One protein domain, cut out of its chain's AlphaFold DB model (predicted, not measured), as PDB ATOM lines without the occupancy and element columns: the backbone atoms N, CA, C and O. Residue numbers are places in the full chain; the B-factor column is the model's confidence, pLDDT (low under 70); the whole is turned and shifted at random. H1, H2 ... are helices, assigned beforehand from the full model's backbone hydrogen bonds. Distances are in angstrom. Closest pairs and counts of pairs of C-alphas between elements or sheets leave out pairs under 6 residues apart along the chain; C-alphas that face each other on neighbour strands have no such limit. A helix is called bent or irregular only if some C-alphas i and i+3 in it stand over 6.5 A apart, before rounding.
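What this domain is: This is residues 195 to 291 of the 292 residues of an uncharacterized protein of Trichomalopsis sarcophagae (UniProt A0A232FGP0). A long helical hairpin, H2 and H3, has H5 packed at its open end on residues 211 to 215 of H2 and 244 to 248 of H3. H1 crosses H5 steeply, H4 folds against H5 at one end of the long axis, and H6 lies near the hairpin. The printed part has 97 residues with six named helices, H1 to H6 along the chain, and no named strand: all helix. It is compact, with a radius of gyration of the C-alphas of 13.3 A, but elongated, spanning 40 by 24 by 23 A.

How they stand to each other: H1, residues 195 to 205, and H2, residues 211 to 225, touch only at the corner, about perpendicular at 86 degrees; their closest C-alphas, Leu 205 and Pro 211, are 4.9 A apart. H3, residues 231 to 248, makes a hairpin with H2 at 9 degrees, closest C-alphas Val 223 and Arg 234, 6.3 A. H4, residues 257 to 265, makes a hairpin with H5, residues 267 to 278; C-alphas 263 and 270 are closest, 5.1 A. H2, H3 and H5 form an up and down bundle, each running against the one before. H5 touches H1 at a steep tilt of 56 degrees, closest C-alphas Ala 202 and Tyr 273, 5.2 A. H6, residues 286 to 289, only just touches H2, with 3 pairs of C-alphas within 8 A, closest Gly 222 and Ile 289, 6.0 A. Every O i to N i+4 pair is within hydrogen-bond range in H2, H4 and H5, but 6 of 7 in H1 and 13 of 14 in H3; H6 is too short for one.

Where its parts are: H1 begins at C-alpha 195 (159.970, 182.282, 241.619). H2 is 21.1 A long and H3 22.7 A; H3 is only just irregular, C-alphas 245 and 248 being 6.8 A apart. H6 ends at C-alpha 289 (174.416, 168.231, 237.055).

The domain as a whole: The two farthest C-alphas, Asp 228 and Glu 264, are 41.3 A apart. The printed part has no cut and no long link. Residues 289 to 291 are under pLDDT 70.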
ATOM      1  N   ASP A 195     161.175 182.798 240.973       84.00
ATOM      2  CA  ASP A 195     159.970 182.282 241.619       84.00
ATOM      3  C   ASP A 195     158.975 181.695 240.606       84.00
ATOM      4  O   ASP A 195     158.465 180.594 240.814       84.00
ATOM      5  N   LYS A 196     158.761 182.366 239.468       84.62
ATOM      6  CA  LYS A 196     157.893 181.863 238.392       84.62
ATOM      7  C   LYS A 196     158.478 180.636 237.708       84.62
ATOM      8  O   LYS A 196     157.756 179.672 237.466       84.62
ATOM      9  N   PHE A 197     159.783 180.643 237.440       80.12
ATOM     10  CA  PHE A 197     160.469 179.498 236.843       80.12
ATOM     11  C   PHE A 197     160.420 178.262 237.758       80.12
ATOM     12  O   PHE A 197     160.092 177.159 237.314       80.12
ATOM     13  N   THR A 198     160.684 178.455 239.052       83.31
ATOM     14  CA  THR A 198     160.557 177.419 240.084       83.31
ATOM     15  C   THR A 198     159.131 176.879 240.144       83.31
ATOM     16  O   THR A 198     158.944 175.665 240.162       83.31
ATOM     17  N   CYS A 199     158.120 177.754 240.089       87.44
ATOM     18  CA  CYS A 199     156.719 177.339 240.054       87.44
ATOM     19  C   CYS A 199     156.389 176.483 238.832       87.44
ATOM     20  O   CYS A 199     155.807 175.413 238.985       87.44
ATOM     21  N   LEU A 200     156.796 176.898 237.629       82.06
ATOM     22  CA  LEU A 200     156.537 176.126 236.411       82.06
ATOM     23  C   LEU A 200     157.203 174.747 236.451       82.06
ATOM     24  O   LEU A 200     156.591 173.754 236.055       82.06
ATOM     25  N   THR A 201     158.430 174.685 236.971       79.12
ATOM     26  CA  THR A 201     159.170 173.426 237.144       79.12
ATOM     27  C   THR A 201     158.443 172.497 238.114       79.12
ATOM     28  O   THR A 201     158.222 171.328 237.801       79.12
ATOM     29  N   ALA A 202     158.005 173.028 239.259       85.31
ATOM     30  CA  ALA A 202     157.215 172.289 240.238       85.31
ATOM     31  C   ALA A 202     155.878 171.809 239.641       85.31
ATOM     32  O   ALA A 202     155.459 170.672 239.852       85.31
ATOM     33  N   CYS A 203     155.234 172.657 238.840       85.31
ATOM     34  CA  CYS A 203     153.918 172.400 238.275       85.31
ATOM     35  C   CYS A 203     153.903 171.269 237.252       85.31
ATOM     36  O   CYS A 203     152.976 170.459 237.257       85.31
ATOM     37  N   ARG A 204     154.968 171.122 236.455       77.44
ATOM     38  CA  ARG A 204     155.113 169.992 235.523       77.44
ATOM     39  C   ARG A 204     155.035 168.633 236.222       77.44
ATOM     40  O   ARG A 204     154.598 167.658 235.619       77.44
ATOM     41  N   LEU A 205     155.470 168.555 237.476       79.81
ATOM     42  CA  LEU A 205     155.447 167.315 238.246       79.81
ATOM     43  C   LEU A 205     154.124 167.113 238.990       79.81
ATOM     44  O   LEU A 205     153.874 166.012 239.462       79.81
ATOM     45  N   ASN A 206     153.255 168.126 239.064       82.38
ATOM     46  CA  ASN A 206     152.091 168.136 239.950       82.38
ATOM     47  C   ASN A 206     151.050 167.039 239.655       82.38
ATOM     48  O   ASN A 206     150.322 166.651 240.562       82.38
ATOM     49  N   HIS A 207     150.972 166.527 238.421       76.12
ATOM     50  CA  HIS A 207     150.062 165.419 238.078       76.12
ATOM     51  C   HIS A 207     150.576 164.043 238.518       76.12
ATOM     52  O   HIS A 207     149.878 163.048 238.347       76.12
ATOM     53  N   LYS A 208     151.815 163.948 239.006       80.06
ATOM     54  CA  LYS A 208     152.362 162.683 239.485       80.06
ATOM     55  C   LYS A 208     151.865 162.382 240.900       80.06
ATOM     56  O   LYS A 208     151.538 163.295 241.656       80.06
ATOM     57  N   ASP A 209     151.847 161.103 241.266       82.00
ATOM     58  CA  ASP A 209     151.370 160.666 242.584       82.00
ATOM     59  C   ASP A 209     152.218 161.243 243.723       82.00
ATOM     60  O   ASP A 209     151.664 161.764 244.695       82.00
ATOM     61  N   ASP A 210     153.544 161.253 243.533       86.06
ATOM     62  CA  ASP A 210     154.523 161.864 244.436       86.06
ATOM     63  C   ASP A 210     155.509 162.771 243.665       86.06
ATOM     64  O   ASP A 210     156.623 162.363 243.306       86.06
ATOM     65  N   PRO A 211     155.098 164.016 243.354       85.00
ATOM     66  CA  PRO A 211     155.899 164.957 242.572       85.00
ATOM     67  C   PRO A 211     157.256 165.271 243.218       85.00
ATOM     68  O   PRO A 211     158.271 165.383 242.525       85.00
ATOM     69  N   LYS A 212     157.274 165.367 244.554       87.31
ATOM     70  CA  LYS A 212     158.459 165.676 245.356       87.31
ATOM     71  C   LYS A 212     159.482 164.547 245.262       87.31
ATOM     72  O   LYS A 212     160.636 164.799 244.910       87.31
ATOM     73  N   GLN A 213     159.053 163.304 245.492       87.19
ATOM     74  CA  GLN A 213     159.946 162.149 245.419       87.19
ATOM     75  C   GLN A 213     160.449 161.900 243.993       87.19
ATOM     76  O   GLN A 213     161.607 161.528 243.802       87.19
ATOM     77  N   ILE A 214     159.621 162.149 242.975       83.94
ATOM     78  CA  ILE A 214     160.050 162.058 241.572       83.94
ATOM     79  C   ILE A 214     161.137 163.083 241.261       83.94
ATOM     80  O   ILE A 214     162.140 162.727 240.637       83.94
ATOM     81  N   PHE A 215     160.976 164.331 241.711       83.38
ATOM     82  CA  PHE A 215     162.013 165.348 241.553       83.38
ATOM     83  C   PHE A 215     163.314 164.936 242.249       83.38
ATOM     84  O   PHE A 215     164.377 164.959 241.627       83.38
ATOM     85  N   TYR A 216     163.228 164.499 243.510       86.56
ATOM     86  CA  TYR A 216     164.379 164.003 244.263       86.56
ATOM     87  C   TYR A 216     165.112 162.891 243.501       86.56
ATOM     88  O   TYR A 216     166.312 162.997 243.251       86.56
ATOM     89  N   ASN A 217     164.382 161.862 243.059       84.81
ATOM     90  CA  ASN A 217     164.949 160.720 242.341       84.81
ATOM     91  C   ASN A 217     165.635 161.152 241.039       84.81
ATOM     92  O   ASN A 217     166.695 160.629 240.698       84.81
ATOM     93  N   MET A 218     165.054 162.120 240.325       81.94
ATOM     94  CA  MET A 218     165.623 162.663 239.094       81.94
ATOM     95  C   MET A 218     166.971 163.346 239.351       81.94
ATOM     96  O   MET A 218     167.947 163.049 238.659       81.94
ATOM     97  N   ILE A 219     167.052 164.223 240.357       83.69
ATOM     98  CA  ILE A 219     168.311 164.898 240.699       83.69
ATOM     99  C   ILE A 219     169.334 163.893 241.229       83.69
ATOM    100  O   ILE A 219     170.476 163.908 240.776       83.69
ATOM    101  N   ALA A 220     168.935 162.975 242.112       86.38
ATOM    102  CA  ALA A 220     169.816 161.943 242.653       86.38
ATOM    103  C   ALA A 220     170.407 161.048 241.549       86.38
ATOM    104  O   ALA A 220     171.605 160.745 241.558       86.38
ATOM    105  N   ALA A 221     169.593 160.663 240.560       84.06
ATOM    106  CA  ALA A 221     170.061 159.930 239.389       84.06
ATOM    107  C   ALA A 221     171.059 160.757 238.569       84.06
ATOM    108  O   ALA A 221     172.110 160.237 238.197       84.06
ATOM    109  N   GLY A 222     170.777 162.045 238.348       82.12
ATOM    110  CA  GLY A 222     171.683 162.964 237.661       82.12
ATOM    111  C   GLY A 222     173.031 163.115 238.375       82.12
ATOM    112  O   GLY A 222     174.073 163.003 237.730       82.12
ATOM    113  N   VAL A 223     173.026 163.283 239.706       84.38
ATOM    114  CA  VAL A 223     174.248 163.280 240.531       84.38
ATOM    115  C   VAL A 223     175.031 161.997 240.267       84.38
ATOM    116  O   VAL A 223     176.202 162.060 239.904       84.38
ATOM    117  N   LYS A 224     174.385 160.830 240.400       82.56
ATOM    118  CA  LYS A 224     175.023 159.513 240.253       82.56
ATOM    119  C   LYS A 224     175.616 159.291 238.860       82.56
ATOM    120  O   LYS A 224     176.710 158.750 238.755       82.56
ATOM    121  N   GLN A 225     174.905 159.693 237.813       81.94
ATOM    122  CA  GLN A 225     175.267 159.396 236.427       81.94
ATOM    123  C   GLN A 225     176.293 160.366 235.836       81.94
ATOM    124  O   GLN A 225     176.834 160.070 234.775       81.94
ATOM    125  N   LYS A 226     176.584 161.501 236.489       80.62
ATOM    126  CA  LYS A 226     177.543 162.473 235.957       80.62
ATOM    127  C   LYS A 226     178.994 161.984 236.136       80.62
ATOM    128  O   LYS A 226     179.440 161.880 237.285       80.62
ATOM    129  N   PRO A 227     179.725 161.690 235.039       76.12
ATOM    130  CA  PRO A 227     181.041 161.053 235.108       76.12
ATOM    131  C   PRO A 227     182.134 162.004 235.608       76.12
ATOM    132  O   PRO A 227     182.941 161.612 236.441       76.12
ATOM    133  N   ASP A 228     182.101 163.271 235.186       83.88
ATOM    134  CA  ASP A 228     183.136 164.268 235.504       83.88
ATOM    135  C   ASP A 228     182.869 165.040 236.804       83.88
ATOM    136  O   ASP A 228     183.412 166.123 237.015       83.88
ATOM    137  N   LEU A 229     181.977 164.534 237.662       83.12
ATOM    138  CA  LEU A 229     181.649 165.189 238.922       83.12
ATOM    139  C   LEU A 229     182.609 164.722 240.032       83.12
ATOM    140  O   LEU A 229     182.555 163.538 240.383       83.12
ATOM    141  N   PRO A 230     183.435 165.624 240.610       89.06
ATOM    142  CA  PRO A 230     184.304 165.309 241.744       89.06
ATOM    143  C   PRO A 230     183.531 164.731 242.937       89.06
ATOM    144  O   PRO A 230     182.376 165.092 243.167       89.06
ATOM    145  N   GLU A 231     184.159 163.836 243.701       89.88
ATOM    146  CA  GLU A 231     183.486 163.097 244.781       89.88
ATOM    147  C   GLU A 231     183.056 163.990 245.955       89.88
ATOM    148  O   GLU A 231     181.990 163.794 246.542       89.88
ATOM    149  N   ASP A 232     183.838 165.026 246.256       90.25
ATOM    150  CA  ASP A 232     183.495 166.070 247.223       90.25
ATOM    151  C   ASP A 232     182.221 166.815 246.799       90.25
ATOM    152  O   ASP A 232     181.276 166.920 247.584       90.25
ATOM    153  N   LYS A 233     182.129 167.222 245.526       89.56
ATOM    154  CA  LYS A 233     180.918 167.845 244.971       89.56
ATOM    155  C   LYS A 233     179.728 166.893 244.930       89.56
ATOM    156  O   LYS A 233     178.598 167.307 245.179       89.56
ATOM    157  N   ARG A 234     179.951 165.618 244.605       89.69
ATOM    158  CA  ARG A 234     178.910 164.580 244.614       89.69
ATOM    159  C   ARG A 234     178.317 164.426 246.013       89.69
ATOM    160  O   ARG A 234     177.094 164.390 246.161       89.69
ATOM    161  N   THR A 235     179.181 164.386 247.023       92.12
ATOM    162  CA  THR A 235     178.805 164.305 248.436       92.12
ATOM    163  C   THR A 235     178.061 165.563 248.883       92.12
ATOM    164  O   THR A 235     176.995 165.455 249.484       92.12
ATOM    165  N   GLU A 236     178.558 166.750 248.526       93.19
ATOM    166  CA  GLU A 236     177.898 168.032 248.805       93.19
ATOM    167  C   GLU A 236     176.474 168.076 248.227       93.19
ATOM    168  O   GLU A 236     175.515 168.336 248.953       93.19
ATOM    169  N   MET A 237     176.312 167.756 246.937       91.62
ATOM    170  CA  MET A 237     175.003 167.743 246.273       91.62
ATOM    171  C   MET A 237     174.040 166.746 246.914       91.62
ATOM    172  O   MET A 237     172.864 167.063 247.086       91.62
ATOM    173  N   LYS A 238     174.527 165.551 247.268       91.94
ATOM    174  CA  LYS A 238     173.715 164.532 247.933       91.94
ATOM    175  C   LYS A 238     173.252 165.009 249.310       91.94
ATOM    176  O   LYS A 238     172.068 164.911 249.603       91.94
ATOM    177  N   ASN A 239     174.145 165.600 250.102       93.81
ATOM    178  CA  ASN A 239     173.804 166.139 251.420       93.81
ATOM    179  C   ASN A 239     172.761 167.261 251.329       93.81
ATOM    180  O   ASN A 239     171.807 167.269 252.106       93.81
ATOM    181  N   ILE A 240     172.902 168.179 250.363       93.56
ATOM    182  CA  ILE A 240     171.904 169.229 250.104       93.56
ATOM    183  C   ILE A 240     170.555 168.600 249.754       93.56
ATOM    184  O   ILE A 240     169.531 168.970 250.328       93.56
ATOM    185  N   LEU A 241     170.553 167.643 248.824       92.00
ATOM    186  CA  LEU A 241     169.338 167.004 248.337       92.00
ATOM    187  C   LEU A 241     168.621 166.215 249.445       92.00
ATOM    188  O   LEU A 241     167.411 166.367 249.605       92.00
ATOM    189  N   ASP A 242     169.357 165.431 250.234       94.19
ATOM    190  CA  ASP A 242     168.825 164.631 251.341       94.19
ATOM    191  C   ASP A 242     168.271 165.528 252.459       94.19
ATOM    192  O   ASP A 242     167.141 165.323 252.914       94.19
ATOM    193  N   ASN A 243     169.010 166.576 252.847       94.88
ATOM    194  CA  ASN A 243     168.545 167.555 253.831       94.88
ATOM    195  C   ASN A 243     167.262 168.253 253.361       94.88
ATOM    196  O   ASN A 243     166.282 168.339 254.099       94.88
ATOM    197  N   CYS A 244     167.237 168.718 252.111       94.81
ATOM    198  CA  CYS A 244     166.078 169.406 251.564       94.81
ATOM    199  C   CYS A 244     164.863 168.500 251.361       94.81
ATOM    200  O   CYS A 244     163.750 168.988 251.499       94.81
ATOM    201  N   ASN A 245     165.034 167.209 251.065       92.06
ATOM    202  CA  ASN A 245     163.911 166.281 250.897       92.06
ATOM    203  C   ASN A 245     163.238 165.896 252.225       92.06
ATOM    204  O   ASN A 245     162.061 165.536 252.241       92.06
ATOM    205  N   THR A 246     163.979 165.971 253.332       91.12
ATOM    206  CA  THR A 246     163.536 165.512 254.657       91.12
ATOM    207  C   THR A 246     163.015 166.653 255.527       91.12
ATOM    208  O   THR A 246     161.831 166.672 255.863       91.12
ATOM    209  N   GLU A 247     163.864 167.629 255.854       90.75
ATOM    210  CA  GLU A 247     163.533 168.717 256.788       90.75
ATOM    211  C   GLU A 247     163.674 170.109 256.166       90.75
ATOM    212  O   GLU A 247     162.826 170.974 256.389       90.75
ATOM    213  N   GLY A 248     164.690 170.329 255.329       88.00
ATOM    214  CA  GLY A 248     165.038 171.658 254.823       88.00
ATOM    215  C   GLY A 248     163.923 172.339 254.025       88.00
ATOM    216  O   GLY A 248     163.761 173.554 254.111       88.00
ATOM    217  N   TYR A 249     163.094 171.591 253.287       90.31
ATOM    218  CA  TYR A 249     161.963 172.197 252.574       90.31
ATOM    219  C   TYR A 249     160.864 172.717 253.513       90.31
ATOM    220  O   TYR A 249     160.146 173.650 253.150       90.31
ATOM    221  N   LYS A 250     160.710 172.146 254.718       90.81
ATOM    222  CA  LYS A 250     159.648 172.535 255.661       90.81
ATOM    223  C   LYS A 250     159.873 173.940 256.212       90.81
ATOM    224  O   LYS A 250     158.903 174.646 256.472       90.81
ATOM    225  N   THR A 251     161.135 174.355 256.326       90.12
ATOM    226  CA  THR A 251     161.538 175.680 256.817       90.12
ATOM    227  C   THR A 251     161.556 176.748 255.722       90.12
ATOM    228  O   THR A 251     161.841 177.908 256.007       90.12
ATOM    229  N   VAL A 252     161.279 176.390 254.462       90.25
ATOM    230  CA  VAL A 252     161.230 177.360 253.363       90.25
ATOM    231  C   VAL A 252     159.998 178.247 253.511       90.25
ATOM    232  O   VAL A 252     158.858 177.797 253.352       90.25
ATOM    233  N   GLU A 253     160.243 179.532 253.752       87.94
ATOM    234  CA  GLU A 253     159.189 180.537 253.811       87.94
ATOM    235  C   GLU A 253     158.598 180.832 252.422       87.94
ATOM    236  O   GLU A 253     159.303 180.903 251.403       87.94
ATOM    237  N   MET A 254     157.278 181.023 252.410       87.81
ATOM    238  CA  MET A 254     156.461 181.373 251.248       87.81
ATOM    239  C   MET A 254     155.907 182.785 251.453       87.81
ATOM    240  O   MET A 254     154.807 182.978 251.968       87.81
ATOM    241  N   THR A 255     156.727 183.784 251.143       86.31
ATOM    242  CA  THR A 255     156.497 185.184 251.517       86.31
ATOM    243  C   THR A 255     155.913 186.013 250.380       86.31
ATOM    244  O   THR A 255     155.184 186.972 250.648       86.31
ATOM    245  N   SER A 256     156.171 185.641 249.123       87.06
ATOM    246  CA  SER A 256     155.641 186.366 247.966       87.06
ATOM    247  C   SER A 256     154.144 186.101 247.751       87.06
ATOM    248  O   SER A 256     153.599 185.092 248.197       87.06
ATOM    249  N   VAL A 257     153.460 187.003 247.037       86.12
ATOM    250  CA  VAL A 257     152.035 186.834 246.680       86.12
ATOM    251  C   VAL A 257     151.813 185.531 245.904       86.12
ATOM    252  O   VAL A 257     150.872 184.793 246.186       86.12
ATOM    253  N   LEU A 258     152.714 185.225 244.965       86.12
ATOM    254  CA  LEU A 258     152.682 183.985 244.195       86.12
ATOM    255  C   LEU A 258     152.846 182.760 245.102       86.12
ATOM    256  O   LEU A 258     152.092 181.799 245.001       86.12
ATOM    257  N   GLU A 259     153.827 182.804 245.999       88.12
ATOM    258  CA  GLU A 259     154.127 181.704 246.912       88.12
ATOM    259  C   GLU A 259     152.942 181.400 247.839       88.12
ATOM    260  O   GLU A 259     152.555 180.241 247.983       88.12
ATOM    261  N   LYS A 260     152.309 182.431 248.404       87.00
ATOM    262  CA  LYS A 260     151.107 182.262 249.233       87.00
ATOM    263  C   LYS A 260     149.956 181.634 248.445       87.00
ATOM    264  O   LYS A 260     149.365 180.664 248.903       87.00
ATOM    265  N   SER A 261     149.718 182.108 247.220       86.75
ATOM    266  CA  SER A 261     148.681 181.550 246.345       86.75
ATOM    267  C   SER A 261     148.919 180.069 246.015       86.75
ATOM    268  O   SER A 261     147.984 179.271 246.050       86.75
ATOM    269  N   ILE A 262     150.171 179.671 245.753       87.88
ATOM    270  CA  ILE A 262     150.534 178.264 245.521       87.88
ATOM    271  C   ILE A 262     150.271 177.415 246.772       87.88
ATOM    272  O   ILE A 262     149.718 176.323 246.656       87.88
ATOM    273  N   ALA A 263     150.666 177.907 247.951       86.31
ATOM    274  CA  ALA A 263     150.499 177.198 249.219       86.31
ATOM    275  C   ALA A 263     149.028 176.895 249.531       86.31
ATOM    276  O   ALA A 263     148.708 175.802 249.990       86.31
ATOM    277  N   GLU A 264     148.149 177.856 249.253       85.31
ATOM    278  CA  GLU A 264     146.715 177.755 249.522       85.31
ATOM    279  C   GLU A 264     145.987 176.877 248.497       85.31
ATOM    280  O   GLU A 264     145.156 176.049 248.864       85.31
ATOM    281  N   LEU A 265     146.293 177.043 247.206       82.94
ATOM    282  CA  LEU A 265     145.487 176.466 246.124       82.94
ATOM    283  C   LEU A 265     146.018 175.135 245.587       82.94
ATOM    284  O   LEU A 265     145.289 174.422 244.897       82.94
ATOM    285  N   ALA A 266     147.283 174.797 245.848       84.44
ATOM    286  CA  ALA A 266     147.906 173.586 245.324       84.44
ATOM    287  C   ALA A 266     148.958 173.012 246.298       84.44
ATOM    288  O   ALA A 266     150.160 173.133 246.058       84.44
ATOM    289  N   PRO A 267     148.544 172.313 247.372       85.31
ATOM    290  CA  PRO A 267     149.469 171.810 248.394       85.31
ATOM    291  C   PRO A 267     150.585 170.896 247.850       85.31
ATOM    292  O   PRO A 267     151.747 171.049 248.225       85.31
ATOM    293  N   LYS A 268     150.272 170.003 246.894       86.75
ATOM    294  CA  LYS A 268     151.273 169.143 246.224       86.75
ATOM    295  C   LYS A 268     152.315 169.955 245.439       86.75
ATOM    296  O   LYS A 268     153.512 169.652 245.470       86.75
ATOM    297  N   LEU A 269     151.862 171.011 244.763       88.25
ATOM    298  CA  LEU A 269     152.724 171.950 244.054       88.25
ATOM    299  C   LEU A 269     153.632 172.696 245.035       88.25
ATOM    300  O   LEU A 269     154.826 172.834 244.778       88.25
ATOM    301  N   ALA A 270     153.079 173.136 246.167       90.88
ATOM    302  CA  ALA A 270     153.799 173.877 247.194       90.88
ATOM    303  C   ALA A 270     154.956 173.072 247.800       90.88
ATOM    304  O   ALA A 270     156.046 173.614 247.973       90.88
ATOM    305  N   GLU A 271     154.772 171.777 248.072       91.25
ATOM    306  CA  GLU A 271     155.864 170.928 248.568       91.25
ATOM    307  C   GLU A 271     157.016 170.819 247.566       91.25
ATOM    308  O   GLU A 271     158.180 171.008 247.922       91.25
ATOM    309  N   THR A 272     156.690 170.576 246.296       89.69
ATOM    310  CA  THR A 272     157.692 170.468 245.227       89.69
ATOM    311  C   THR A 272     158.401 171.802 245.004       89.69
ATOM    312  O   THR A 272     159.619 171.846 244.840       89.69
ATOM    313  N   TYR A 273     157.657 172.909 245.063       91.56
ATOM    314  CA  TYR A 273     158.195 174.265 244.998       91.56
ATOM    315  C   TYR A 273     159.196 174.535 246.125       91.56
ATOM    316  O   TYR A 273     160.300 175.023 245.875       91.56
ATOM    317  N   LYS A 274     158.831 174.196 247.367       93.31
ATOM    318  CA  LYS A 274     159.703 174.349 248.535       93.31
ATOM    319  C   LYS A 274     160.957 173.493 248.411       93.31
ATOM    320  O   LYS A 274     162.039 173.992 248.710       93.31
ATOM    321  N   LEU A 275     160.841 172.257 247.916       92.12
ATOM    322  CA  LEU A 275     162.000 171.407 247.646       92.12
ATOM    323  C   LEU A 275     162.942 172.069 246.630       92.12
ATOM    324  O   LEU A 275     164.121 172.236 246.927       92.12
ATOM    325  N   LEU A 276     162.419 172.516 245.482       89.50
ATOM    326  CA  LEU A 276     163.191 173.214 244.443       89.50
ATOM    327  C   LEU A 276     163.895 174.471 244.976       89.50
ATOM    328  O   LEU A 276     165.057 174.717 244.646       89.50
ATOM    329  N   LYS A 277     163.204 175.257 245.811       90.88
ATOM    330  CA  LYS A 277     163.757 176.457 246.454       90.88
ATOM    331  C   LYS A 277     164.838 176.099 247.478       90.88
ATOM    332  O   LYS A 277     165.880 176.745 247.478       90.88
ATOM    333  N   CYS A 278     164.635 175.050 248.278       93.81
ATOM    334  CA  CYS A 278     165.616 174.567 249.252       93.81
ATOM    335  C   CYS A 278     166.909 174.098 248.576       93.81
ATOM    336  O   CYS A 278     167.992 174.527 248.961       93.81
ATOM    337  N   VAL A 279     166.807 173.264 247.532       89.94
ATOM    338  CA  VAL A 279     167.997 172.753 246.827       89.94
ATOM    339  C   VAL A 279     168.665 173.813 245.950       89.94
ATOM    340  O   VAL A 279     169.731 173.558 245.398       89.94
ATOM    341  N   ASN A 280     168.021 174.973 245.776       86.56
ATOM    342  CA  ASN A 280     168.477 176.059 244.919       86.56
ATOM    343  C   ASN A 280     168.890 175.549 243.525       86.56
ATOM    344  O   ASN A 280     169.996 175.790 243.048       86.56
ATOM    345  N   PHE A 281     167.998 174.789 242.875       78.00
ATOM    346  CA  PHE A 281     168.329 173.951 241.707       78.00
ATOM    347  C   PHE A 281     168.884 174.712 240.487       78.00
ATOM    348  O   PHE A 281     169.466 174.110 239.584       78.00
ATOM    349  N   LEU A 282     168.702 176.034 240.453       75.50
ATOM    350  CA  LEU A 282     169.219 176.930 239.418       75.50
ATOM    351  C   LEU A 282     170.660 177.393 239.671       75.50
ATOM    352  O   LEU A 282     171.264 178.013 238.794       75.50
ATOM    353  N   GLU A 283     171.218 177.102 240.844       79.31
ATOM    354  CA  GLU A 283     172.559 177.504 241.248       79.31
ATOM    355  C   GLU A 283     173.469 176.301 241.486       79.31
ATOM    356  O   GLU A 283     173.047 175.148 241.552       79.31
ATOM    357  N   ALA A 284     174.776 176.558 241.504       76.56
ATOM    358  CA  ALA A 284     175.738 175.538 241.895       76.56
ATOM    359  C   ALA A 284     175.540 175.195 243.391       76.56
ATOM    360  O   ALA A 284     175.185 176.088 244.159       76.56
ATOM    361  N   PRO A 285     175.777 173.941 243.805       81.06
ATOM    362  CA  PRO A 285     176.324 172.859 242.990       81.06
ATOM    363  C   PRO A 285     175.264 172.171 242.104       81.06
ATOM    364  O   PRO A 285     175.594 171.754 241.000       81.06
ATOM    365  N   ILE A 286     173.981 172.142 242.480       80.50
ATOM    366  CA  ILE A 286     172.930 171.359 241.790       80.50
ATOM    367  C   ILE A 286     172.832 171.639 240.277       80.50
ATOM    368  O   ILE A 286     172.744 170.708 239.474       80.50
ATOM    369  N   SER A 287     172.943 172.899 239.852       74.94
ATOM    370  CA  SER A 287     172.923 173.266 238.426       74.94
ATOM    371  C   SER A 287     174.087 172.691 237.600       74.94
ATOM    372  O   SER A 287     174.008 172.680 236.372       74.94
ATOM    373  N   ASP A 288     175.171 172.211 238.226       71.75
ATOM    374  CA  ASP A 288     176.307 171.587 237.531       71.75
ATOM    375  C   ASP A 288     175.927 170.208 236.956       71.75
ATOM    376  O   ASP A 288     176.441 169.818 235.904       71.75
ATOM    377  N   ILE A 289     174.983 169.492 237.579       67.94
ATOM    378  CA  ILE A 289     174.416 168.231 237.055       67.94
ATOM    379  C   ILE A 289     173.656 168.490 235.751       67.94
ATOM    380  O   ILE A 289     173.638 167.670 234.840       67.94
ATOM    381  N   LEU A 290     173.075 169.682 235.660       56.19
ATOM    382  CA  LEU A 290     172.236 170.158 234.571       56.19
ATOM    383  C   LEU A 290     173.067 170.846 233.471       56.19
ATOM    384  O   LEU A 290     172.518 171.538 232.619       56.19
ATOM    385  N   ARG A 291     174.398 170.687 233.490       56.94
ATOM    386  CA  ARG A 291     175.315 171.090 232.409       56.94
ATOM    387  C   ARG A 291     175.691 169.867 231.565       56.94
ATOM    388  O   ARG A 291     175.777 168.785 232.141       56.94
TER     389      ARG A 291